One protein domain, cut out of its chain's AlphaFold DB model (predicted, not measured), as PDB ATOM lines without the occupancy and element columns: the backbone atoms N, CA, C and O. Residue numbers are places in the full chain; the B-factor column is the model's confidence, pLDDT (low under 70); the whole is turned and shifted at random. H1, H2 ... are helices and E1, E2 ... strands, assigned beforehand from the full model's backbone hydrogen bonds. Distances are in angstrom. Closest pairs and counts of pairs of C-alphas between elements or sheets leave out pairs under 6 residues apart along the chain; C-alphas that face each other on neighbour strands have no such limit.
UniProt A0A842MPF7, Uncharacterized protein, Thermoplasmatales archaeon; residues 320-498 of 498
ATOM      1  N   GLU A 320      94.780  89.460  42.609       92.56
ATOM      2  CA  GLU A 320      93.552  90.212  42.865       92.56
ATOM      3  C   GLU A 320      93.053  90.124  44.315       92.56
ATOM      4  O   GLU A 320      92.178  90.894  44.709       92.56
ATOM      5  N   LEU A 321      93.589  89.193  45.115       95.88
ATOM      6  CA  LEU A 321      93.340  89.160  46.557       95.88
ATOM      7  C   LEU A 321      94.177  90.193  47.312       95.88
ATOM      8  O   LEU A 321      93.951  90.378  48.502       95.88
ATOM      9  N   LEU A 322      95.150  90.838  46.675       94.56
ATOM     10  CA  LEU A 322      96.029  91.820  47.298       94.56
ATOM     11  C   LEU A 322      95.613  93.226  46.860       94.56
ATOM     12  O   LEU A 322      95.198  93.446  45.722       94.56
ATOM     13  N   SER A 323      95.709  94.198  47.769       93.06
ATOM     14  CA  SER A 323      95.446  95.601  47.426       93.06
ATOM     15  C   SER A 323      96.361  96.083  46.299       93.06
ATOM     16  O   SER A 323      97.538  95.719  46.261       93.06
ATOM     17  N   LYS A 324      95.845  96.966  45.433       91.50
ATOM     18  CA  LYS A 324      96.615  97.563  44.329       91.50
ATOM     19  C   LYS A 324      97.911  98.207  44.823       91.50
ATOM     20  O   LYS A 324      98.963  97.894  44.282       91.50
ATOM     21  N   ASP A 325      97.845  98.968  45.912       90.88
ATOM     22  CA  ASP A 325      99.008  99.614  46.531       90.88
ATOM     23  C   ASP A 325     100.103  98.605  46.917       90.88
ATOM     24  O   ASP A 325     101.280  98.830  46.651       90.88
ATOM     25  N   PHE A 326      99.728  97.452  47.486       91.62
ATOM     26  CA  PHE A 326     100.687  96.389  47.809       91.62
ATOM     27  C   PHE A 326     101.359  95.841  46.548       91.62
ATOM     28  O   PHE A 326     102.578  95.691  46.515       91.62
ATOM     29  N   ILE A 327     100.573  95.544  45.511       90.19
ATOM     30  CA  ILE A 327     101.084  95.010  44.244       90.19
ATOM     31  C   ILE A 327     101.999  96.024  43.553       90.19
ATOM     32  O   ILE A 327     103.036  95.645  43.009       90.19
ATOM     33  N   GLU A 328     101.645  97.306  43.572       88.94
ATOM     34  CA  GLU A 328     102.467  98.374  43.010       88.94
ATOM     35  C   GLU A 328     103.797  98.511  43.748       88.94
ATOM     36  O   GLU A 328     104.843  98.513  43.101       88.94
ATOM     37  N   GLU A 329     103.784  98.552  45.081       88.69
ATOM     38  CA  GLU A 329     105.010  98.619  45.882       88.69
ATOM     39  C   GLU A 329     105.873  97.367  45.709       88.69
ATOM     40  O   GLU A 329     107.078  97.470  45.472       88.69
ATOM     41  N   PHE A 330     105.262  96.181  45.699       87.12
ATOM     42  CA  PHE A 330     105.971  94.931  45.447       87.12
ATOM     43  C   PHE A 330     106.615  94.900  44.056       87.12
ATOM     44  O   PHE A 330     107.771  94.505  43.908       87.12
ATOM     45  N   ASN A 331     105.913  95.378  43.026       85.25
ATOM     46  CA  ASN A 331     106.460  95.489  41.673       85.25
ATOM     47  C   ASN A 331     107.562  96.549  41.553       85.25
ATOM     48  O   ASN A 331     108.375  96.457  40.636       85.25
ATOM     49  N   LYS A 332     107.622  97.514  42.480       85.00
ATOM     50  CA  LYS A 332     108.738  98.461  42.621       85.00
ATOM     51  C   LYS A 332     109.894  97.919  43.476       85.00
ATOM     52  O   LYS A 332     110.876  98.619  43.699       85.00
ATOM     53  N   GLY A 333     109.792  96.683  43.965       83.69
ATOM     54  CA  GLY A 333     110.806  96.027  44.796       83.69
ATOM     55  C   GLY A 333     110.685  96.354  46.281       83.69
ATOM     56  O   GLY A 333     111.528  95.931  47.068       83.69
ATOM     57  N   ASN A 334     109.631  97.065  46.682       85.38
ATOM     58  CA  ASN A 334     109.340  97.389  48.068       85.38
ATOM     59  C   ASN A 334     108.334  96.387  48.651       85.38
ATOM     60  O   ASN A 334     107.120  96.594  48.643       85.38
ATOM     61  N   LEU A 335     108.844  95.272  49.172       85.69
ATOM     62  CA  LEU A 335     108.018  94.322  49.911       85.69
ATOM     63  C   LEU A 335     107.860  94.796  51.360       85.69
ATOM     64  O   LEU A 335     108.793  94.680  52.158       85.69
ATOM     65  N   THR A 336     106.661  95.260  51.719       89.50
ATOM     66  CA  THR A 336     106.324  95.648  53.094       89.50
ATOM     67  C   THR A 336     104.978  95.092  53.549       89.50
ATOM     68  O   THR A 336     103.956  95.248  52.888       89.50
ATOM     69  N   VAL A 337     104.951  94.470  54.727       89.75
ATOM     70  CA  VAL A 337     103.724  93.995  55.372       89.75
ATOM     71  C   VAL A 337     102.837  95.163  55.813       89.75
ATOM     72  O   VAL A 337     101.650  94.977  56.065       89.75
ATOM     73  N   LYS A 338     103.384  96.388  55.863       91.62
ATOM     74  CA  LYS A 338     102.618  97.592  56.205       91.62
ATOM     75  C   LYS A 338     101.628  98.014  55.123       91.62
ATOM     76  O   LYS A 338     100.565  98.549  55.444       91.62
ATOM     77  N   SER A 339     101.968  97.781  53.857       91.19
ATOM     78  CA  SER A 339     101.077  98.039  52.722       91.19
ATOM     79  C   SER A 339     100.205  96.833  52.386       91.19
ATOM     80  O   SER A 339      99.350  96.937  51.516       91.19
ATOM     81  N   LEU A 340     100.392  95.693  53.061       93.88
ATOM     82  CA  LEU A 340      99.633  94.482  52.788       93.88
ATOM     83  C   LEU A 340      98.196  94.607  53.304       93.88
ATOM     84  O   LEU A 340      97.948  94.712  54.507       93.88
ATOM     85  N   PHE A 341      97.252  94.488  52.378       95.25
ATOM     86  CA  PHE A 341      95.847  94.249  52.667       95.25
ATOM     87  C   PHE A 341      95.317  93.124  51.787       95.25
ATOM     88  O   PHE A 341      95.724  92.978  50.631       95.25
ATOM     89  N   LEU A 342      94.365  92.366  52.329       96.31
ATOM     90  CA  LEU A 342      93.667  91.320  51.598       96.31
ATOM     91  C   LEU A 342      92.285  91.816  51.153       96.31
ATOM     92  O   LEU A 342      91.416  92.104  51.982       96.31
ATOM     93  N   VAL A 343      92.068  91.886  49.846       97.44
ATOM     94  CA  VAL A 343      90.790  92.246  49.232       97.44
ATOM     95  C   VAL A 343      89.874  91.024  49.234       97.44
ATOM     96  O   VAL A 343      90.226  89.947  48.750       97.44
ATOM     97  N   CYS A 344      88.678  91.167  49.802       97.44
ATOM     98  CA  CYS A 344      87.691  90.100  49.808       97.44
ATOM     99  C   CYS A 344      87.025  89.989  48.428       97.44
ATOM    100  O   CYS A 344      86.328  90.919  48.020       97.44
ATOM    101  N   PRO A 345      87.104  88.834  47.744       96.75
ATOM    102  CA  PRO A 345      86.500  88.671  46.422       96.75
ATOM    103  C   PRO A 345      84.965  88.620  46.463       96.75
ATOM    104  O   PRO A 345      84.324  88.650  45.420       96.75
ATOM    105  N   HIS A 346      84.362  88.509  47.652       97.19
ATOM    106  CA  HIS A 346      82.912  88.377  47.809       97.19
ATOM    107  C   HIS A 346      82.194  89.693  48.093       97.19
ATOM    108  O   HIS A 346      81.029  89.820  47.733       97.19
ATOM    109  N   CYS A 347      82.840  90.624  48.799       97.25
ATOM    110  CA  CYS A 347      82.228  91.895  49.200       97.25
ATOM    111  C   CYS A 347      83.093  93.123  48.892       97.25
ATOM    112  O   CYS A 347      82.680  94.229  49.209       97.25
ATOM    113  N   GLY A 348      84.290  92.950  48.318       96.25
ATOM    114  CA  GLY A 348      85.198  94.045  47.958       96.25
ATOM    115  C   GLY A 348      85.957  94.681  49.127       96.25
ATOM    116  O   GLY A 348      86.830  95.510  48.897       96.25
ATOM    117  N   GLU A 349      85.666  94.283  50.369       96.69
ATOM    118  CA  GLU A 349      86.316  94.834  51.562       96.69
ATOM    119  C   GLU A 349      87.835  94.652  51.513       96.69
ATOM    120  O   GLU A 349      88.318  93.557  51.211       96.69
ATOM    121  N   THR A 350      88.581  95.686  51.895       96.25
ATOM    122  CA  THR A 350      90.045  95.647  51.968       96.25
ATOM    123  C   THR A 350      90.483  95.461  53.418       96.25
ATOM    124  O   THR A 350      90.325  96.338  54.260       96.25
ATOM    125  N   ASN A 351      91.027  94.288  53.734       96.06
ATOM    126  CA  ASN A 351      91.207  93.843  55.113       96.06
ATOM    127  C   ASN A 351      92.679  93.908  55.524       96.06
ATOM    128  O   ASN A 351      93.508  93.188  54.969       96.06
ATOM    129  N   ARG A 352      92.995  94.711  56.548       94.81
ATOM    130  CA  ARG A 352      94.306  94.671  57.227       94.81
ATOM    131  C   ARG A 352      94.407  93.506  58.213       94.81
ATOM    132  O   ARG A 352      95.494  93.010  58.489       94.81
ATOM    133  N   ALA A 353      93.273  93.069  58.749       96.50
ATOM    134  CA  ALA A 353      93.187  91.894  59.594       96.50
ATOM    135  C   ALA A 353      92.174  90.917  59.004       96.50
ATOM    136  O   ALA A 353      91.062  91.319  58.672       96.50
ATOM    137  N   ILE A 354      92.542  89.646  58.888       96.62
ATOM    138  CA  ILE A 354      91.637  88.583  58.439       96.62
ATOM    139  C   ILE A 354      91.371  87.608  59.573       96.62
ATOM    140  O   ILE A 354      92.249  87.355  60.393       96.62
ATOM    141  N   SER A 355      90.174  87.034  59.606       97.00
ATOM    142  CA  SER A 355      89.874  85.967  60.555       97.00
ATOM    143  C   SER A 355      90.389  84.637  60.010       97.00
ATOM    144  O   SER A 355      90.323  84.378  58.808       97.00
ATOM    145  N   TYR A 356      90.873  83.768  60.885       96.12
ATOM    146  CA  TYR A 356      91.318  82.425  60.561       96.12
ATOM    147  C   TYR A 356      90.461  81.419  61.318       96.12
ATOM    148  O   TYR A 356      90.438  81.388  62.539       96.12
ATOM    149  N   ALA A 357      89.733  80.584  60.583       92.06
ATOM    150  CA  ALA A 357      88.874  79.565  61.169       92.06
ATOM    151  C   ALA A 357      88.832  78.342  60.262       92.06
ATOM    152  O   ALA A 357      88.880  78.460  59.039       92.06
ATOM    153  N   MET A 358      88.727  77.149  60.854       87.81
ATOM    154  CA  MET A 358      88.663  75.883  60.105       87.81
ATOM    155  C   MET A 358      89.815  75.716  59.093       87.81
ATOM    156  O   MET A 358      89.630  75.137  58.021       87.81
ATOM    157  N   SER A 359      91.001  76.233  59.431       88.69
ATOM    158  CA  SER A 359      92.166  76.259  58.544       88.69
ATOM    159  C   SER A 359      91.979  77.024  57.232       88.69
ATOM    160  O   SER A 359      92.550  76.667  56.200       88.69
ATOM    161  N   LYS A 360      91.163  78.080  57.257       92.69
ATOM    162  CA  LYS A 360      90.921  78.972  56.124       92.69
ATOM    163  C   LYS A 360      90.886  80.430  56.574       92.69
ATOM    164  O   LYS A 360      90.453  80.738  57.684       92.69
ATOM    165  N   ALA A 361      91.288  81.319  55.672       95.75
ATOM    166  CA  ALA A 361      91.082  82.754  55.819       95.75
ATOM    167  C   ALA A 361      89.608  83.106  55.598       95.75
ATOM    168  O   ALA A 361      88.950  82.552  54.714       95.75
ATOM    169  N   LYS A 362      89.101  84.055  56.376       97.19
ATOM    170  CA  LYS A 362      87.713  84.500  56.368       97.19
ATOM    171  C   LYS A 362      87.674  86.022  56.436       97.19
ATOM    172  O   LYS A 362      88.377  86.629  57.244       97.19
ATOM    173  N   CYS A 363      86.852  86.631  55.589       97.69
ATOM    174  CA  CYS A 363      86.627  88.071  55.639       97.69
ATOM    175  C   CYS A 363      85.873  88.425  56.934       97.69
ATOM    176  O   CYS A 363      84.797  87.860  57.150       97.69
ATOM    177  N   PRO A 364      86.385  89.344  57.770       95.69
ATOM    178  CA  PRO A 364      85.675  89.809  58.959       95.69
ATOM    179  C   PRO A 364      84.331  90.478  58.648       95.69
ATOM    180  O   PRO A 364      83.389  90.283  59.406       95.69
ATOM    181  N   SER A 365      84.220  91.206  57.529       96.69
ATOM    182  CA  SER A 365      82.999  91.949  57.183       96.69
ATOM    183  C   SER A 365      81.861  91.050  56.700       96.69
ATOM    184  O   SER A 365      80.755  91.121  57.221       96.69
ATOM    185  N   CYS A 366      82.106  90.176  55.715       97.38
ATOM    186  CA  CYS A 366      81.044  89.329  55.142       97.38
ATOM    187  C   CYS A 366      81.043  87.881  55.648       97.38
ATOM    188  O   CYS A 366      80.190  87.090  55.246       97.38
ATOM    189  N   ASN A 367      82.004  87.504  56.496       96.19
ATOM    190  CA  ASN A 367      82.101  86.174  57.097       96.19
ATOM    191  C   ASN A 367      82.209  85.023  56.062       96.19
ATOM    192  O   ASN A 367      81.923  83.867  56.378       96.19
ATOM    193  N   LYS A 368      82.631  85.304  54.823       97.69
ATOM    194  CA  LYS A 368      82.887  84.288  53.788       97.69
ATOM    195  C   LYS A 368      84.361  83.890  53.759       97.69
ATOM    196  O   LYS A 368      85.241  84.711  54.030       97.69
ATOM    197  N   PHE A 369      84.630  82.629  53.421       97.12
ATOM    198  CA  PHE A 369      85.996  82.140  53.240       97.12
ATOM    199  C   PHE A 369      86.636  82.741  51.986       97.12
ATOM    200  O   PHE A 369      86.000  82.849  50.935       97.12
ATOM    201  N   ILE A 370      87.904  83.122  52.112       96.75
ATOM    202  CA  ILE A 370      88.721  83.646  51.020       96.75
ATOM    203  C   ILE A 370      89.609  82.497  50.546       96.75
ATOM    204  O   ILE A 370      90.639  82.193  51.154       96.75
ATOM    205  N   GLU A 371      89.154  81.811  49.499       94.38
ATOM    206  CA  GLU A 371      89.913  80.729  48.868       94.38
ATOM    207  C   GLU A 371      91.257  81.257  48.344       94.38
ATOM    208  O   GLU A 371      91.374  82.418  47.955       94.38
ATOM    209  N   ASP A 372      92.282  80.406  48.385       94.25
ATOM    210  CA  ASP A 372      93.655  80.694  47.943       94.25
ATOM    211  C   ASP A 372      94.398  81.837  48.668       94.25
ATOM    212  O   ASP A 372      95.535  82.168  48.316       94.25
ATOM    213  N   ALA A 373      93.838  82.396  49.747       95.12
ATOM    214  CA  ALA A 373      94.530  83.409  50.548       95.12
ATOM    215  C   ALA A 373      95.868  82.893  51.106       95.12
ATOM    216  O   ALA A 373      96.877  83.584  51.031       95.12
ATOM    217  N   GLY A 374      95.905  81.659  51.623       93.44
ATOM    218  CA  GLY A 374      97.112  81.095  52.239       93.44
ATOM    219  C   GLY A 374      98.266  80.916  51.250       93.44
ATOM    220  O   GLY A 374      99.394  81.305  51.541       93.44
ATOM    221  N   ILE A 375      97.990  80.374  50.058       91.62
ATOM    222  CA  ILE A 375      99.007  80.211  49.010       91.62
ATOM    223  C   ILE A 375      99.444  81.569  48.442       91.62
ATOM    224  O   ILE A 375     100.633  81.772  48.220       91.62
ATOM    225  N   THR A 376      98.524  82.524  48.295       93.81
ATOM    226  CA  THR A 376      98.846  83.882  47.830       93.81
ATOM    227  C   THR A 376      99.747  84.612  48.832       93.81
ATOM    228  O   THR A 376     100.835  85.057  48.473       93.81
ATOM    229  N   LEU A 377      99.365  84.656  50.113       94.38
ATOM    230  CA  LEU A 377     100.147  85.300  51.178       94.38
ATOM    231  C   LEU A 377     101.537  84.664  51.351       94.38
ATOM    232  O   LEU A 377     102.526  85.369  51.553       94.38
ATOM    233  N   ARG A 378     101.630  83.337  51.225       90.38
ATOM    234  CA  ARG A 378     102.893  82.584  51.272       90.38
ATOM    235  C   ARG A 378     103.877  83.031  50.198       90.38
ATOM    236  O   ARG A 378     105.056  83.208  50.490       90.38
ATOM    237  N   TYR A 379     103.415  83.186  48.959       86.38
ATOM    238  CA  TYR A 379     104.313  83.509  47.853       86.38
ATOM    239  C   TYR A 379     104.727  84.982  47.823       86.38
ATOM    240  O   TYR A 379     105.863  85.259  47.454       86.38
ATOM    241  N   TYR A 380     103.873  85.898  48.288       88.31
ATOM    242  CA  TYR A 380     104.204  87.326  48.334       88.31
ATOM    243  C   TYR A 380     104.933  87.757  49.611       88.31
ATOM    244  O   TYR A 380     105.884  88.526  49.534       88.31
ATOM    245  N   CYS A 381     104.519  87.268  50.783       87.50
ATOM    246  CA  CYS A 381     105.053  87.727  52.070       87.50
ATOM    247  C   CYS A 381     105.885  86.660  52.776       87.50
ATOM    248  O   CYS A 381     106.941  86.987  53.292       87.50
ATOM    249  N   GLY A 382     105.477  85.387  52.760       89.12
ATOM    250  CA  GLY A 382     106.307  84.224  53.130       89.12
ATOM    251  C   GLY A 382     106.808  84.105  54.577       89.12
ATOM    252  O   GLY A 382     107.221  83.013  54.959       89.12
ATOM    253  N   TYR A 383     106.740  85.158  55.389       94.81
ATOM    254  CA  TYR A 383     107.166  85.176  56.790       94.81
ATOM    255  C   TYR A 383     105.962  85.314  57.722       94.81
ATOM    256  O   TYR A 383     105.025  86.061  57.431       94.81
ATOM    257  N   LEU A 384     105.996  84.598  58.844       97.00
ATOM    258  CA  LEU A 384     104.941  84.574  59.856       97.00
ATOM    259  C   LEU A 384     105.561  84.682  61.255       97.00
ATOM    260  O   LEU A 384     106.475  83.924  61.572       97.00
ATOM    261  N   VAL A 385     105.036  85.567  62.099       98.38
ATOM    262  CA  VAL A 385     105.391  85.662  63.523       98.38
ATOM    263  C   VAL A 385     104.145  85.357  64.358       98.38
ATOM    264  O   VAL A 385     103.177  86.121  64.290       98.38
ATOM    265  N   PRO A 386     104.126  84.253  65.124       98.19
ATOM    266  CA  PRO A 386     103.085  83.976  66.098       98.19
ATOM    267  C   PRO A 386     103.385  84.621  67.449       98.19
ATOM    268  O   PRO A 386     104.542  84.700  67.860       98.19
ATOM    269  N   ASP A 387     102.337  85.008  68.170       97.50
ATOM    270  CA  ASP A 387     102.437  85.279  69.604       97.50
ATOM    271  C   ASP A 387     102.405  83.987  70.447       97.50
ATOM    272  O   ASP A 387     102.195  82.868  69.956       97.50
ATOM    273  N   SER A 388     102.584  84.145  71.757       96.62
ATOM    274  CA  SER A 388     102.560  83.034  72.710       96.62
ATOM    275  C   SER A 388     101.206  82.320  72.764       96.62
ATOM    276  O   SER A 388     101.165  81.102  72.937       96.62
ATOM    277  N   ASN A 389     100.089  83.023  72.539       96.12
ATOM    278  CA  ASN A 389      98.760  82.407  72.495       96.12
ATOM    279  C   ASN A 389      98.638  81.386  71.357       96.12
ATOM    280  O   ASN A 389      98.103  80.290  71.555       96.12
ATOM    281  N   ILE A 390      99.148  81.715  70.170       97.75
ATOM    282  CA  ILE A 390      99.132  80.819  69.008       97.75
ATOM    283  C   ILE A 390      99.954  79.554  69.269       97.75
ATOM    284  O   ILE A 390      99.480  78.446  68.981       97.75
ATOM    285  N   ILE A 391     101.145  79.705  69.860       98.00
ATOM    286  CA  ILE A 391     102.020  78.579  70.215       98.00
ATOM    287  C   ILE A 391     101.375  77.700  71.288       98.00
ATOM    288  O   ILE A 391     101.263  76.485  71.111       98.00
ATOM    289  N   MET A 392     100.870  78.292  72.369       96.88
ATOM    290  CA  MET A 392     100.257  77.551  73.477       96.88
ATOM    291  C   MET A 392      99.002  76.774  73.058       96.88
ATOM    292  O   MET A 392      98.735  75.688  73.579       96.88
ATOM    293  N   ARG A 393      98.247  77.275  72.072       95.69
ATOM    294  CA  ARG A 393      97.083  76.576  71.492       95.69
ATOM    295  C   ARG A 393      97.466  75.434  70.544       95.69
ATOM    296  O   ARG A 393      96.590  74.645  70.159       95.69
ATOM    297  N   GLY A 394      98.735  75.338  70.155       96.50
ATOM    298  CA  GLY A 394      99.232  74.418  69.137       96.50
ATOM    299  C   GLY A 394      98.536  74.587  67.787       96.50
ATOM    300  O   GLY A 394      98.173  73.606  67.134       96.50
ATOM    301  N   LEU A 395      98.189  75.832  67.442       96.44
ATOM    302  CA  LEU A 395      97.335  76.131  66.294       96.44
ATOM    303  C   LEU A 395      98.032  75.807  64.972       96.44
ATOM    304  O   LEU A 395      97.410  75.239  64.071       96.44
ATOM    305  N   LEU A 396      99.317  76.142  64.877       97.19
ATOM    306  CA  LEU A 396     100.114  75.978  63.670       97.19
ATOM    307  C   LEU A 396     100.307  74.493  63.345       97.19
ATOM    308  O   LEU A 396     100.016  74.079  62.223       97.19
ATOM    309  N   SER A 397     100.686  73.653  64.317       97.00
ATOM    310  CA  SER A 397     100.820  72.213  64.065       97.00
ATOM    311  C   SER A 397      99.495  71.582  63.628       97.00
ATOM    312  O   SER A 397      99.475  70.789  62.688       97.00
ATOM    313  N   LYS A 398      98.377  71.945  64.276       95.94
ATOM    314  CA  LYS A 398      97.037  71.427  63.944       95.94
ATOM    315  C   LYS A 398      96.621  71.787  62.517       95.94
ATOM    316  O   LYS A 398      95.938  70.996  61.865       95.94
ATOM    317  N   ASP A 399      97.010  72.964  62.032       96.50
ATOM    318  CA  ASP A 399      96.790  73.363  60.642       96.50
ATOM    319  C   ASP A 399      97.632  72.541  59.660       96.50
ATOM    320  O   ASP A 399      97.103  71.999  58.683       96.50
ATOM    321  N   LEU A 400      98.929  72.408  59.951       95.56
ATOM    322  CA  LEU A 400      99.904  71.693  59.124       95.56
ATOM    323  C   LEU A 400      99.605  70.189  59.010       95.56
ATOM    324  O   LEU A 400     100.016  69.551  58.036       95.56
ATOM    325  N   GLU A 401      98.871  69.622  59.967       93.69
ATOM    326  CA  GLU A 401      98.319  68.262  59.909       93.69
ATOM    327  C   GLU A 401      97.111  68.152  58.965       93.69
ATOM    328  O   GLU A 401      96.905  67.100  58.359       93.69
ATOM    329  N   LYS A 402      96.323  69.224  58.826       89.00
ATOM    330  CA  LYS A 402      95.021  69.224  58.145       89.00
ATOM    331  C   LYS A 402      95.079  69.901  56.775       89.00
ATOM    332  O   LYS A 402      95.422  69.261  55.782       89.00
ATOM    333  N   ARG A 403      94.669  71.172  56.694       83.88
ATOM    334  CA  ARG A 403      94.480  71.898  55.424       83.88
ATOM    335  C   ARG A 403      95.714  72.694  54.997       83.88
ATOM    336  O   ARG A 403      95.749  73.106  53.843       83.88
ATOM    337  N   LYS A 404      96.730  72.818  55.865       91.75
ATOM    338  CA  LYS A 404      98.075  73.311  55.522       91.75
ATOM    339  C   LYS A 404      98.081  74.749  54.996       91.75
ATOM    340  O   LYS A 404      98.833  75.071  54.071       91.75
ATOM    341  N   PHE A 405      97.256  75.610  55.588       94.75
ATOM    342  CA  PHE A 405      97.251  77.039  55.289       94.75
ATOM    343  C   PHE A 405      98.658  77.639  55.472       94.75
ATOM    344  O   PHE A 405      99.164  78.297  54.559       94.75
ATOM    345  N   PHE A 406      99.326  77.313  56.586       95.56
ATOM    346  CA  PHE A 406     100.652  77.829  56.961       95.56
ATOM    347  C   PHE A 406     101.842  77.025  56.415       95.56
ATOM    348  O   PHE A 406     102.976  77.241  56.832       95.56
ATOM    349  N   GLU A 407     101.627  76.088  55.490       93.00
ATOM    350  CA  GLU A 407     102.744  75.381  54.848       93.00
ATOM    351  C   GLU A 407     103.677  76.363  54.098       93.00
ATOM    352  O   GLU A 407     103.261  77.442  53.695       93.00
ATOM    353  N   ASN A 408     104.953  76.016  53.941       91.56
ATOM    354  CA  ASN A 408     106.042  76.795  53.333       91.56
ATOM    355  C   ASN A 408     106.172  78.252  53.813       91.56
ATOM    356  O   ASN A 408     106.847  79.042  53.157       91.56
ATOM    357  N   PHE A 409     105.544  78.630  54.926       95.06
ATOM    358  CA  PHE A 409     105.908  79.857  55.611       95.06
ATOM    359  C   PHE A 409     107.226  79.645  56.349       95.06
ATOM    360  O   PHE A 409     107.495  78.563  56.887       95.06
ATOM    361  N   THR A 410     108.018  80.705  56.410       95.38
ATOM    362  CA  THR A 410     109.095  80.839  57.379       95.38
ATOM    363  C   THR A 410     108.505  81.392  58.667       95.38
ATOM    364  O   THR A 410     108.094  82.551  58.739       95.38
ATOM    365  N   ILE A 411     108.399  80.524  59.669       97.62
ATOM    366  CA  ILE A 411     107.855  80.859  60.980       97.62
ATOM    367  C   ILE A 411     109.002  81.359  61.851       97.62
ATOM    368  O   ILE A 411     109.891  80.594  62.231       97.62
ATOM    369  N   ILE A 412     108.971  82.649  62.156       97.81
ATOM    370  CA  ILE A 412     109.914  83.299  63.058       97.81
ATOM    371  C   ILE A 412     109.341  83.191  64.468       97.81
ATOM    372  O   ILE A 412     108.234  83.664  64.706       97.81
ATOM    373  N   ILE A 413     110.071  82.580  65.401       97.69
ATOM    374  CA  ILE A 413     109.685  82.515  66.816       97.69
ATOM    375  C   ILE A 413     110.559  83.495  67.617       97.69
ATOM    376  O   ILE A 413     111.712  83.162  67.928       97.69
ATOM    377  N   PRO A 414     110.032  84.686  67.971       96.94
ATOM    378  CA  PRO A 414     110.742  85.680  68.771       96.94
ATOM    379  C   PRO A 414     111.327  85.100  70.064       96.94
ATOM    380  O   PRO A 414     110.749  84.171  70.643       96.94
ATOM    381  N   PRO A 415     112.438  85.652  70.580       96.38
ATOM    382  CA  PRO A 415     113.000  85.215  71.854       96.38
ATOM    383  C   PRO A 415     111.989  85.408  73.000       96.38
ATOM    384  O   PRO A 415     111.883  84.530  73.853       96.38
ATOM    385  N   VAL A 416     111.174  86.475  72.967       96.38
ATOM    386  CA  VAL A 416     110.077  86.711  73.931       96.38
ATOM    387  C   VAL A 416     109.079  85.555  73.923       96.38
ATOM    388  O   VAL A 416     108.819  84.962  74.966       96.38
ATOM    389  N   VAL A 417     108.601  85.161  72.740       97.06
ATOM    390  CA  VAL A 417     107.642  84.056  72.580       97.06
ATOM    391  C   VAL A 417     108.251  82.729  73.031       97.06
ATOM    392  O   VAL A 417     107.579  81.939  73.688       97.06
ATOM    393  N   ARG A 418     109.536  82.474  72.739       96.50
ATOM    394  CA  ARG A 418     110.241  81.276  73.235       96.50
ATOM    395  C   ARG A 418     110.325  81.244  74.758       96.50
ATOM    396  O   ARG A 418     110.087  80.184  75.327       96.50
ATOM    397  N   GLY A 419     110.636  82.376  75.389       95.00
ATOM    398  CA  GLY A 419     110.698  82.497  76.846       95.00
ATOM    399  C   GLY A 419     109.337  82.273  77.508       95.00
ATOM    400  O   GLY A 419     109.218  81.466  78.424       95.00
ATOM    401  N   GLU A 420     108.284  82.915  76.999       95.31
ATOM    402  CA  GLU A 420     106.916  82.748  77.514       95.31
ATOM    403  C   GLU A 420     106.360  81.336  77.286       95.31
ATOM    404  O   GLU A 420     105.579  80.818  78.085       95.31
ATOM    405  N   CYS A 421     106.786  80.689  76.202       96.69
ATOM    406  CA  CYS A 421     106.389  79.332  75.851       96.69
ATOM    407  C   CYS A 421     107.339  78.256  76.403       96.69
ATOM    408  O   CYS A 421     107.220  77.095  75.994       96.69
ATOM    409  N   ASP A 422     108.223  78.578  77.358       94.94
ATOM    410  CA  ASP A 422     109.029  77.597  78.105       94.94
ATOM    411  C   ASP A 422     108.174  76.805  79.119       94.94
ATOM    412  O   ASP A 422     108.455  76.667  80.307       94.94
ATOM    413  N   THR A 423     107.066  76.262  78.629       96.38
ATOM    414  CA  THR A 423     106.086  75.475  79.368       96.38
ATOM    415  C   THR A 423     105.932  74.106  78.714       96.38
ATOM    416  O   THR A 423     106.352  73.874  77.576       96.38
ATOM    417  N   ARG A 424     105.273  73.161  79.397       95.44
ATOM    418  CA  ARG A 424     104.985  71.834  78.823       95.44
ATOM    419  C   ARG A 424     104.198  71.927  77.507       95.44
ATOM    420  O   ARG A 424     104.442  71.134  76.598       95.44
ATOM    421  N   GLY A 425     103.257  72.870  77.413       95.25
ATOM    422  CA  GLY A 425     102.447  73.103  76.216       95.25
ATOM    423  C   GLY A 425     103.277  73.656  75.059       95.25
ATOM    424  O   GLY A 425     103.283  73.062  73.980       95.25
ATOM    425  N   GLY A 426     104.041  74.721  75.309       96.94
ATOM    426  CA  GLY A 426     104.893  75.348  74.297       96.94
ATOM    427  C   GLY A 426     105.989  74.417  73.776       96.94
ATOM    428  O   GLY A 426     106.119  74.244  72.567       96.94
ATOM    429  N   LYS A 427     106.686  73.687  74.662       97.19
ATOM    430  CA  LYS A 427     107.677  72.660  74.269       97.19
ATOM    431  C   LYS A 427     107.088  71.588  73.355       97.19
ATOM    432  O   LYS A 427     107.734  71.165  72.396       97.19
ATOM    433  N   LYS A 428     105.852  71.155  73.629       97.81
ATOM    434  CA  LYS A 428     105.148  70.178  72.790       97.81
ATOM    435  C   LYS A 428     104.864  70.740  71.397       97.81
ATOM    436  O   LYS A 428     105.038  70.012  70.421       97.81
ATOM    437  N   GLU A 429     104.445  72.000  71.296       97.94
ATOM    438  CA  GLU A 429     104.227  72.644  70.000       97.94
ATOM    439  C   GLU A 429     105.537  72.843  69.237       97.94
ATOM    440  O   GLU A 429     105.621  72.457  68.073       97.94
ATOM    441  N   PHE A 430     106.592  73.337  69.891       97.75
ATOM    442  CA  PHE A 430     107.905  73.487  69.263       97.75
ATOM    443  C   PHE A 430     108.440  72.162  68.713       97.75
ATOM    444  O   PHE A 430     108.924  72.129  67.584       97.75
ATOM    445  N   GLY A 431     108.273  71.051  69.439       97.62
ATOM    446  CA  GLY A 431     108.631  69.722  68.932       97.62
ATOM    447  C   GLY A 431     107.849  69.318  67.674       97.62
ATOM    448  O   GLY A 431     108.411  68.732  66.748       97.62
ATOM    449  N   ARG A 432     106.558  69.667  67.590       98.00
ATOM    450  CA  ARG A 432     105.737  69.403  66.394       98.00
ATOM    451  C   ARG A 432     106.127  70.289  65.217       98.00
ATOM    452  O   ARG A 432     106.240  69.786  64.101       98.00
ATOM    453  N   LEU A 433     106.363  71.578  65.453       98.06
ATOM    454  CA  LEU A 433     106.840  72.502  64.423       98.06
ATOM    455  C   LEU A 433     108.218  72.086  63.906       98.06
ATOM    456  O   LEU A 433     108.420  72.061  62.695       98.06
ATOM    457  N   ALA A 434     109.120  71.644  64.786       97.00
ATOM    458  CA  ALA A 434     110.416  71.093  64.396       97.00
ATOM    459  C   ALA A 434     110.270  69.861  63.485       97.00
ATOM    460  O   ALA A 434     110.977  69.758  62.484       97.00
ATOM    461  N   LYS A 435     109.306  68.969  63.758       95.56
ATOM    462  CA  LYS A 435     108.993  67.831  62.874       95.56
ATOM    463  C   LYS A 435     108.481  68.273  61.498       95.56
ATOM    464  O   LYS A 435     108.803  67.651  60.492       95.56
ATOM    465  N   PHE A 436     107.678  69.334  61.422       96.25
ATOM    466  CA  PHE A 436     107.247  69.871  60.127       96.25
ATOM    467  C   PHE A 436     108.374  70.588  59.382       96.25
ATOM    468  O   PHE A 436     108.452  70.484  58.156       96.25
ATOM    469  N   ALA A 437     109.265  71.258  60.109       94.75
ATOM    470  CA  ALA A 437     110.450  71.885  59.544       94.75
ATOM    471  C   ALA A 437     111.447  70.850  58.996       94.75
ATOM    472  O   ALA A 437     111.998  71.049  57.912       94.75
ATOM    473  N   SER A 438     111.634  69.713  59.679       91.25
ATOM    474  CA  SER A 438     112.569  68.665  59.241       91.25
ATOM    475  C   SER A 438     112.176  68.029  57.903       91.25
ATOM    476  O   SER A 438     113.048  67.698  57.102       91.25
ATOM    477  N   ILE A 439     110.875  67.941  57.611       91.25
ATOM    478  CA  ILE A 439     110.359  67.475  56.314       91.25
ATOM    479  C   ILE A 439     110.155  68.608  55.294       91.25
ATOM    480  O   ILE A 439     109.564  68.382  54.240       91.25
ATOM    481  N   GLY A 440     110.580  69.836  55.610       90.12
ATOM    482  CA  GLY A 440     110.458  71.006  54.735       90.12
ATOM    483  C   GLY A 440     109.027  71.495  54.494       90.12
ATOM    484  O   GLY A 440     108.783  72.197  53.519       90.12
ATOM    485  N   ARG A 441     108.070  71.146  55.368       93.50
ATOM    486  CA  ARG A 441     106.689  71.656  55.280       93.50
ATOM    487  C   ARG A 441     106.576  73.108  55.745       93.50
ATOM    488  O   ARG A 441     105.633  73.779  55.357       93.50
ATOM    489  N   ILE A 442     107.504  73.575  56.570       95.56
ATOM    490  CA  ILE A 442     107.692  74.976  56.968       95.56
ATOM    491  C   ILE A 442     109.195  75.241  57.096       95.56
ATOM    492  O   ILE A 442     109.973  74.290  57.198       95.56
ATOM    493  N   ASN A 443     109.598  76.506  57.151       94.31
ATOM    494  CA  ASN A 443     110.885  76.871  57.743       94.31
ATOM    495  C   ASN A 443     110.634  77.392  59.160       94.31
ATOM    496  O   ASN A 443     109.578  77.959  59.441       94.31
ATOM    497  N   LEU A 444     111.592  77.180  60.055       95.19
ATOM    498  CA  LEU A 444     111.503  77.611  61.444       95.19
ATOM    499  C   LEU A 444     112.788  78.350  61.804       95.19
ATOM    500  O   LEU A 444     113.872  77.782  61.675       95.19
ATOM    501  N   GLU A 445     112.661  79.589  62.266       95.19
ATOM    502  CA  GLU A 445     113.789  80.408  62.709       95.19
ATOM    503  C   GLU A 445     113.545  80.919  64.129       95.19
ATOM    504  O   GLU A 445     112.445  81.346  64.474       95.19
ATOM    505  N   GLY A 446     114.582  80.876  64.965       93.50
ATOM    506  CA  GLY A 446     114.549  81.376  66.340       93.50
ATOM    507  C   GLY A 446     115.608  82.456  66.542       93.50
ATOM    508  O   GLY A 446     116.673  82.138  67.073       93.50
ATOM    509  N   PRO A 447     115.368  83.701  66.098       91.69
ATOM    510  CA  PRO A 447     116.367  84.758  66.169       91.69
ATOM    511  C   PRO A 447     116.626  85.228  67.602       91.69
ATOM    512  O   PRO A 447     115.737  85.205  68.454       91.69
ATOM    513  N   GLY A 448     117.855  85.685  67.852       90.25
ATOM    514  CA  GLY A 448     118.293  86.144  69.172       90.25
ATOM    515  C   GLY A 448     118.382  85.019  70.206       90.25
ATOM    516  O   GLY A 448     118.205  83.835  69.891       90.25
ATOM    517  N   ARG A 449     118.654  85.387  71.455       91.69
ATOM    518  CA  ARG A 449     118.703  84.459  72.590       91.69
ATOM    519  C   ARG A 449     117.672  84.863  73.637       91.69
ATOM    520  O   ARG A 449     117.337  86.039  73.752       91.69
ATOM    521  N   VAL A 450     117.139  83.887  74.367       91.19
ATOM    522  CA  VAL A 450     116.147  84.155  75.427       91.19
ATOM    523  C   VAL A 450     116.828  84.845  76.610       91.19
ATOM    524  O   VAL A 450     116.240  85.699  77.264       91.19
ATOM    525  N   GLU A 451     118.096  84.523  76.833       90.69
ATOM    526  CA  GLU A 451     118.945  85.061  77.891       90.69
ATOM    527  C   GLU A 451     119.260  86.553  77.699       90.69
ATOM    528  O   GLU A 451     119.529  87.246  78.677       90.69
ATOM    529  N   ASP A 452     119.184  87.052  76.460       90.88
ATOM    530  CA  ASP A 452     119.427  88.461  76.126       90.88
ATOM    531  C   ASP A 452     118.212  89.356  76.457       90.88
ATOM    532  O   ASP A 452     118.281  90.582  76.336       90.88
ATOM    533  N   ILE A 453     117.076  88.769  76.855       90.38
ATOM    534  CA  ILE A 453     115.865  89.515  77.208       90.38
ATOM    535  C   ILE A 453     115.990  90.037  78.649       90.38
ATOM    536  O   ILE A 453     116.189  89.239  79.570       90.38
ATOM    537  N   PRO A 454     115.815  91.352  78.889       90.50
ATOM    538  CA  PRO A 454     115.812  91.902  80.239       90.50
ATOM    539  C   PRO A 454     114.800  91.208  81.160       90.50
ATOM    540  O   PRO A 454     113.668  90.914  80.771       90.50
ATOM    541  N   LYS A 455     115.194  90.965  82.414       88.19
ATOM    542  CA  LYS A 455     114.281  90.444  83.439       88.19
ATOM    543  C   LYS A 455     113.313  91.542  83.890       88.19
ATOM    544  O   LYS A 455     113.698  92.703  83.974       88.19
ATOM    545  N   GLY A 456     112.082  91.161  84.234       87.56
ATOM    546  CA  GLY A 456     111.086  92.078  84.801       87.56
ATOM    547  C   GLY A 456     110.327  92.940  83.788       87.56
ATOM    548  O   GLY A 456     109.639  93.863  84.208       87.56
ATOM    549  N   LEU A 457     110.415  92.643  82.485       91.19
ATOM    550  CA  LEU A 457     109.632  93.349  81.466       91.19
ATOM    551  C   LEU A 457     108.125  93.226  81.730       91.19
ATOM    552  O   LEU A 457     107.581  92.122  81.912       91.19
ATOM    553  N   SER A 458     107.443  94.364  81.659       93.69
ATOM    554  CA  SER A 458     105.987  94.430  81.615       93.69
ATOM    555  C   SER A 458     105.437  93.664  80.404       93.69
ATOM    556  O   SER A 458     106.156  93.373  79.445       93.69
ATOM    557  N   ASN A 459     104.144  93.323  80.437       90.38
ATOM    558  CA  ASN A 459     103.488  92.694  79.284       90.38
ATOM    559  C   ASN A 459     103.572  93.604  78.047       90.38
ATOM    560  O   ASN A 459     103.917  93.135  76.973       90.38
ATOM    561  N   LEU A 460     103.380  94.917  78.228       91.56
ATOM    562  CA  LEU A 460     103.455  95.891  77.140       91.56
ATOM    563  C   LEU A 460     104.832  95.898  76.460       91.56
ATOM    564  O   LEU A 460     104.914  95.883  75.239       91.56
ATOM    565  N   GLU A 461     105.924  95.881  77.228       93.50
ATOM    566  CA  GLU A 461     107.276  95.847  76.651       93.50
ATOM    567  C   GLU A 461     107.564  94.542  75.902       93.50
ATOM    568  O   GLU A 461     108.328  94.533  74.934       93.50
ATOM    569  N   ARG A 462     106.979  93.426  76.346       94.44
ATOM    570  CA  ARG A 462     107.090  92.134  75.657       94.44
ATOM    571  C   ARG A 462     106.314  92.143  74.342       94.44
ATOM    572  O   ARG A 462     106.876  91.754  73.318       94.44
ATOM    573  N   ASP A 463     105.097  92.671  74.356       94.25
ATOM    574  CA  ASP A 463     104.246  92.829  73.175       94.25
ATOM    575  C   ASP A 463     104.897  93.736  72.120       94.25
ATOM    576  O   ASP A 463     104.940  93.394  70.936       94.25
ATOM    577  N   GLU A 464     105.480  94.860  72.549       94.50
ATOM    578  CA  GLU A 464     106.215  95.783  71.676       94.50
ATOM    579  C   GLU A 464     107.413  95.105  71.002       94.50
ATOM    580  O   GLU A 464     107.591  95.229  69.792       94.50
ATOM    581  N   ARG A 465     108.181  94.296  71.742       95.19
ATOM    582  CA  ARG A 465     109.310  93.539  71.179       95.19
ATOM    583  C   ARG A 465     108.872  92.499  70.149       95.19
ATOM    584  O   ARG A 465     109.569  92.304  69.156       95.19
ATOM    585  N   ILE A 466     107.724  91.845  70.354       96.56
ATOM    586  CA  ILE A 466     107.150  90.941  69.345       96.56
ATOM    587  C   ILE A 466     106.821  91.735  68.074       96.56
ATOM    588  O   ILE A 466     107.149  91.285  66.977       96.56
ATOM    589  N   MET A 467     106.227  92.927  68.202       96.56
ATOM    590  CA  MET A 467     105.936  93.798  67.055       96.56
ATOM    591  C   MET A 467     107.201  94.300  66.347       96.56
ATOM    592  O   MET A 467     107.215  94.387  65.118       96.56
ATOM    593  N   ASP A 468     108.271  94.591  67.083       95.06
ATOM    594  CA  ASP A 468     109.554  94.976  66.492       95.06
ATOM    595  C   ASP A 468     110.138  93.844  65.642       95.06
ATOM    596  O   ASP A 468     110.589  94.087  64.520       95.06
ATOM    597  N   ASP A 469     110.060  92.597  66.116       95.44
ATOM    598  CA  ASP A 469     110.441  91.429  65.320       95.44
ATOM    599  C   ASP A 469     109.537  91.274  64.085       95.44
ATOM    600  O   ASP A 469     110.039  91.067  62.978       95.44
ATOM    601  N   VAL A 470     108.218  91.456  64.216       96.69
ATOM    602  CA  VAL A 470     107.293  91.441  63.066       96.69
ATOM    603  C   VAL A 470     107.731  92.433  61.986       96.69
ATOM    604  O   VAL A 470     107.811  92.078  60.807       96.69
ATOM    605  N   LEU A 471     108.045  93.670  62.374       94.75
ATOM    606  CA  LEU A 471     108.467  94.721  61.451       94.75
ATOM    607  C   LEU A 471     109.852  94.451  60.859       94.75
ATOM    608  O   LEU A 471     110.042  94.596  59.649       94.75
ATOM    609  N   LYS A 472     110.802  94.011  61.686       92.88
ATOM    610  CA  LYS A 472     112.169  93.666  61.280       92.88
ATOM    611  C   LYS A 472     112.189  92.562  60.227       92.88
ATOM    612  O   LYS A 472     112.881  92.682  59.217       92.88
ATOM    613  N   TYR A 473     111.418  91.500  60.449       91.94
ATOM    614  CA  TYR A 473     111.314  90.375  59.519       91.94
ATOM    615  C   TYR A 473     110.302  90.617  58.402       91.94
ATOM    616  O   TYR A 473     110.225  89.819  57.470       91.94
ATOM    617  N   ASN A 474     109.573  91.737  58.449       92.75
ATOM    618  CA  ASN A 474     108.508  92.060  57.510       92.75
ATOM    619  C   ASN A 474     107.492  90.915  57.381       92.75
ATOM    620  O   ASN A 474     107.134  90.476  56.285       92.75
ATOM    621  N   ALA A 475     107.099  90.388  58.536       95.69
ATOM    622  CA  ALA A 475     106.317  89.175  58.664       95.69
ATOM    623  C   ALA A 475     104.834  89.480  58.847       95.69
ATOM    624  O   ALA A 475     104.451  90.497  59.420       95.69
ATOM    625  N   ILE A 476     103.986  88.556  58.407       97.38
ATOM    626  CA  ILE A 476     102.582  88.536  58.805       97.38
ATOM    627  C   ILE A 476     102.522  88.206  60.296       97.38
ATOM    628  O   ILE A 476     103.157  87.251  60.747       97.38
ATOM    629  N   PHE A 477     101.742  88.963  61.060       98.31
ATOM    630  CA  PHE A 477     101.517  88.655  62.466       98.31
ATOM    631  C   PHE A 477     100.312  87.726  62.627       98.31
ATOM    632  O   PHE A 477      99.293  87.910  61.960       98.31
ATOM    633  N   ILE A 478     100.407  86.728  63.506       98.06
ATOM    634  CA  ILE A 478      99.274  85.879  63.881       98.06
ATOM    635  C   ILE A 478      99.086  85.876  65.394       98.06
ATOM    636  O   ILE A 478     100.022  85.649  66.158       98.06
ATOM    637  N   THR A 479      97.847  86.107  65.817       97.88
ATOM    638  CA  THR A 479      97.464  86.172  67.226       97.88
ATOM    639  C   THR A 479      96.036  85.686  67.417       97.88
ATOM    640  O   THR A 479      95.228  85.694  66.486       97.88
ATOM    641  N   ALA A 480      95.725  85.268  68.638       95.81
ATOM    642  CA  ALA A 480      94.358  85.039  69.085       95.81
ATOM    643  C   ALA A 480      93.962  85.956  70.258       95.81
ATOM    644  O   ALA A 480      93.015  85.662  70.993       95.81
ATOM    645  N   ASP A 481      94.718  87.038  70.447       95.56
ATOM    646  CA  ASP A 481      94.539  88.051  71.477       95.56
ATOM    647  C   ASP A 481      94.064  89.365  70.833       95.56
ATOM    648  O   ASP A 481      94.649  89.869  69.869       95.56
ATOM    649  N   ASN A 482      92.954  89.912  71.338       94.94
ATOM    650  CA  ASN A 482      92.366  91.141  70.805       94.94
ATOM    651  C   ASN A 482      93.246  92.373  71.047       94.94
ATOM    652  O   ASN A 482      93.264  93.270  70.202       94.94
ATOM    653  N   GLN A 483      93.975  92.424  72.163       94.38
ATOM    654  CA  GLN A 483      94.892  93.515  72.474       94.38
ATOM    655  C   GLN A 483      96.095  93.484  71.528       94.38
ATOM    656  O   GLN A 483      96.422  94.509  70.932       94.38
ATOM    657  N   MET A 484      96.678  92.305  71.291       96.06
ATOM    658  CA  MET A 484      97.768  92.151  70.317       96.06
ATOM    659  C   MET A 484      97.319  92.456  68.891       96.06
ATOM    660  O   MET A 484      98.041  93.116  68.143       96.06
ATOM    661  N   LYS A 485      96.104  92.037  68.513       96.62
ATOM    662  CA  LYS A 485      95.502  92.407  67.227       96.62
ATOM    663  C   LYS A 485      95.387  93.926  67.091       96.62
ATOM    664  O   LYS A 485      95.776  94.472  66.060       96.62
ATOM    665  N   ALA A 486      94.862  94.608  68.110       94.62
ATOM    666  CA  ALA A 486      94.730  96.063  68.105       94.62
ATOM    667  C   ALA A 486      96.100  96.761  68.021       94.62
ATOM    668  O   ALA A 486      96.256  97.682  67.217       94.62
ATOM    669  N   ASN A 487      97.103  96.277  68.767       94.44
ATOM    670  CA  ASN A 487      98.471  96.796  68.704       94.44
ATOM    671  C   ASN A 487      99.053  96.656  67.285       94.44
ATOM    672  O   ASN A 487      99.438  97.650  66.666       94.44
ATOM    673  N   ALA A 488      99.013  95.452  66.708       95.44
ATOM    674  CA  ALA A 488      99.496  95.201  65.353       95.44
ATOM    675  C   ALA A 488      98.806  96.104  64.312       95.44
ATOM    676  O   ALA A 488      99.471  96.725  63.479       95.44
ATOM    677  N   MET A 489      97.480  96.254  64.402       93.94
ATOM    678  CA  MET A 489      96.724  97.144  63.518       93.94
ATOM    679  C   MET A 489      97.153  98.611  63.655       93.94
ATOM    680  O   MET A 489      97.297  99.282  62.632       93.94
ATOM    681  N   SER A 490      97.425  99.095  64.873       94.12
ATOM    682  CA  SER A 490      97.917 100.463  65.108       94.12
ATOM    683  C   SER A 490      99.288 100.724  64.466       94.12
ATOM    684  O   SER A 490      99.559 101.823  63.985       94.12
ATOM    685  N   LYS A 491     100.125  99.683  64.358       94.50
ATOM    686  CA  LYS A 491     101.435  99.710  63.684       94.50
ATOM    687  C   LYS A 491     101.352  99.425  62.178       94.50
ATOM    688  O   LYS A 491     102.385  99.274  61.519       94.50
ATOM    689  N   ASN A 492     100.139  99.380  61.622       94.50
ATOM    690  CA  ASN A 492      99.840  99.026  60.234       94.50
ATOM    691  C   ASN A 492     100.285  97.610  59.833       94.50
ATOM    692  O   ASN A 492     100.480  97.341  58.657       94.50
ATOM    693  N   VAL A 493     100.429  96.678  60.768       95.50
ATOM    694  CA  VAL A 493     100.837  95.301  60.466       95.50
ATOM    695  C   VAL A 493      99.638  94.479  59.990       95.50
ATOM    696  O   VAL A 493      98.596  94.429  60.652       95.50
ATOM    697  N   PHE A 494      99.788  93.784  58.858       96.94
ATOM    698  CA  PHE A 494      98.798  92.800  58.424       96.94
ATOM    699  C   PHE A 494      98.722  91.624  59.404       96.94
ATOM    700  O   PHE A 494      99.735  90.992  59.721       96.94
ATOM    701  N   THR A 495      97.507  91.325  59.862       97.62
ATOM    702  CA  THR A 495      97.274  90.388  60.966       97.62
ATOM    703  C   THR A 495      96.328  89.258  60.567       97.62
ATOM    704  O   THR A 495      95.246  89.478  60.023       97.62
ATOM    705  N   ILE A 496      96.700  88.027  60.901       97.75
ATOM    706  CA  ILE A 496      95.805  86.873  60.894       97.75
ATOM    707  C   ILE A 496      95.297  86.678  62.323       97.75
ATOM    708  O   ILE A 496      96.073  86.424  63.239       97.75
ATOM    709  N   PHE A 497      93.990  86.817  62.520       97.75
ATOM    710  CA  PHE A 497      93.348  86.691  63.823       97.75
ATOM    711  C   PHE A 497      92.631  85.345  63.943       97.75
ATOM    712  O   PHE A 497      91.740  85.060  63.142       97.75
ATOM    713  N   ALA A 498      93.033  84.519  64.907       93.19
ATOM    714  CA  ALA A 498      92.626  83.117  65.017       93.19
ATOM    715  C   ALA A 498      91.558  82.812  66.074       93.19
ATOM    716  O   ALA A 498      91.578  83.435  67.160       93.19
TER     717      ALA A 498
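AT A GLANCE: This is residues 320 to 498 of the 498 residues of an uncharacterized protein of Thermoplasmatales archaeon (UniProt A0A842MPF7). A curled, strongly twisted sheet of seven strands runs through the body; H7 and H8 cover one side of it, and H3, H4 and H6 group together across it from H7. At one end the hairpin E1 and E2 extends the sheet, H2 packs on E2, and H1 lies off the sheet. The printed part has 179 residues with eight named helices and seven named strands, in the order H1 E1 E2 H2 E3 H3 H4 E4 H5 H6 E5 H7 E6 H8 E7. The sheet is mixed, in the order E2 E1 E7 E6 E3 E4 E5, and the class is mixed, helices and strands. The whole is compact, with a radius of gyration of the C-alphas of 15.7 A and spans of 45 by 32 by 30 A.

HOW THE PARTS SIT: Start at the sheet: E2 (residues 360 to 362), E1 (353 to 357), E7 (495 to 497), E6 (476 to 479), E3 (383 to 386), E4 (410 to 412) and E5 (443 to 445). E2 and E1 are an antiparallel hairpin; the other neighbours are parallel. Within hydrogen-bond range you find, for instance, N 362 and O 355 at 2.7 A, N 356 and O 497 at 2.7 A, and N 478 and O 385 at 2.9 A. H7, residues 459 to 473, is over E3 at a height over the sheet of 10.2 A; the closest C-alphas, of Val 385 and Val 470, are 6.1 A apart. H8, residues 482 to 490, is over E7 at 8.7 A. H6, residues 424 to 438, only grazes the sheet. H4, residues 395 to 401, touches H6 at a steep tilt of 39 degrees, the same way; C-alphas 397 and 433 are closest, 6.0 A apart. H3, residues 388 to 392, touches H6, with C-alphas 392 and 426 closest at 5.2 A. H5, residues 415 to 420, touches H7, with C-alphas 416 and 462 closest at 6.4 A. H2, residues 373 to 380, is on the sheet but over none of its strands. H1, residues 324 to 331, touches no helix. In all eight helices every O i to N i+4 pair is within hydrogen-bond range. E6, H8, E7 is a strand-helix-strand unit, two parallel neighbour strands with a helix between, its crossover right-handed; so are E3, H3 H4, E4 and E4, H5 H6, E5, while E5, H7, E6 is split.

IN THESE COORDINATES: Find C-alpha 324 at (96.615, 97.563, 44.329), where H1 begins. H7 runs 21.4 A, H6 21.2 A and E1 13.2 A. E7 ends at C-alpha 497, (93.348, 86.691, 63.823).

THE WHOLE: The C-alphas of His 346 and Lys 455 are farthest apart, 47.5 A. The links H1 to E1 and E5 to H7 are long. The printed part has no cut, and no printed residue is under 70 in pLDDT.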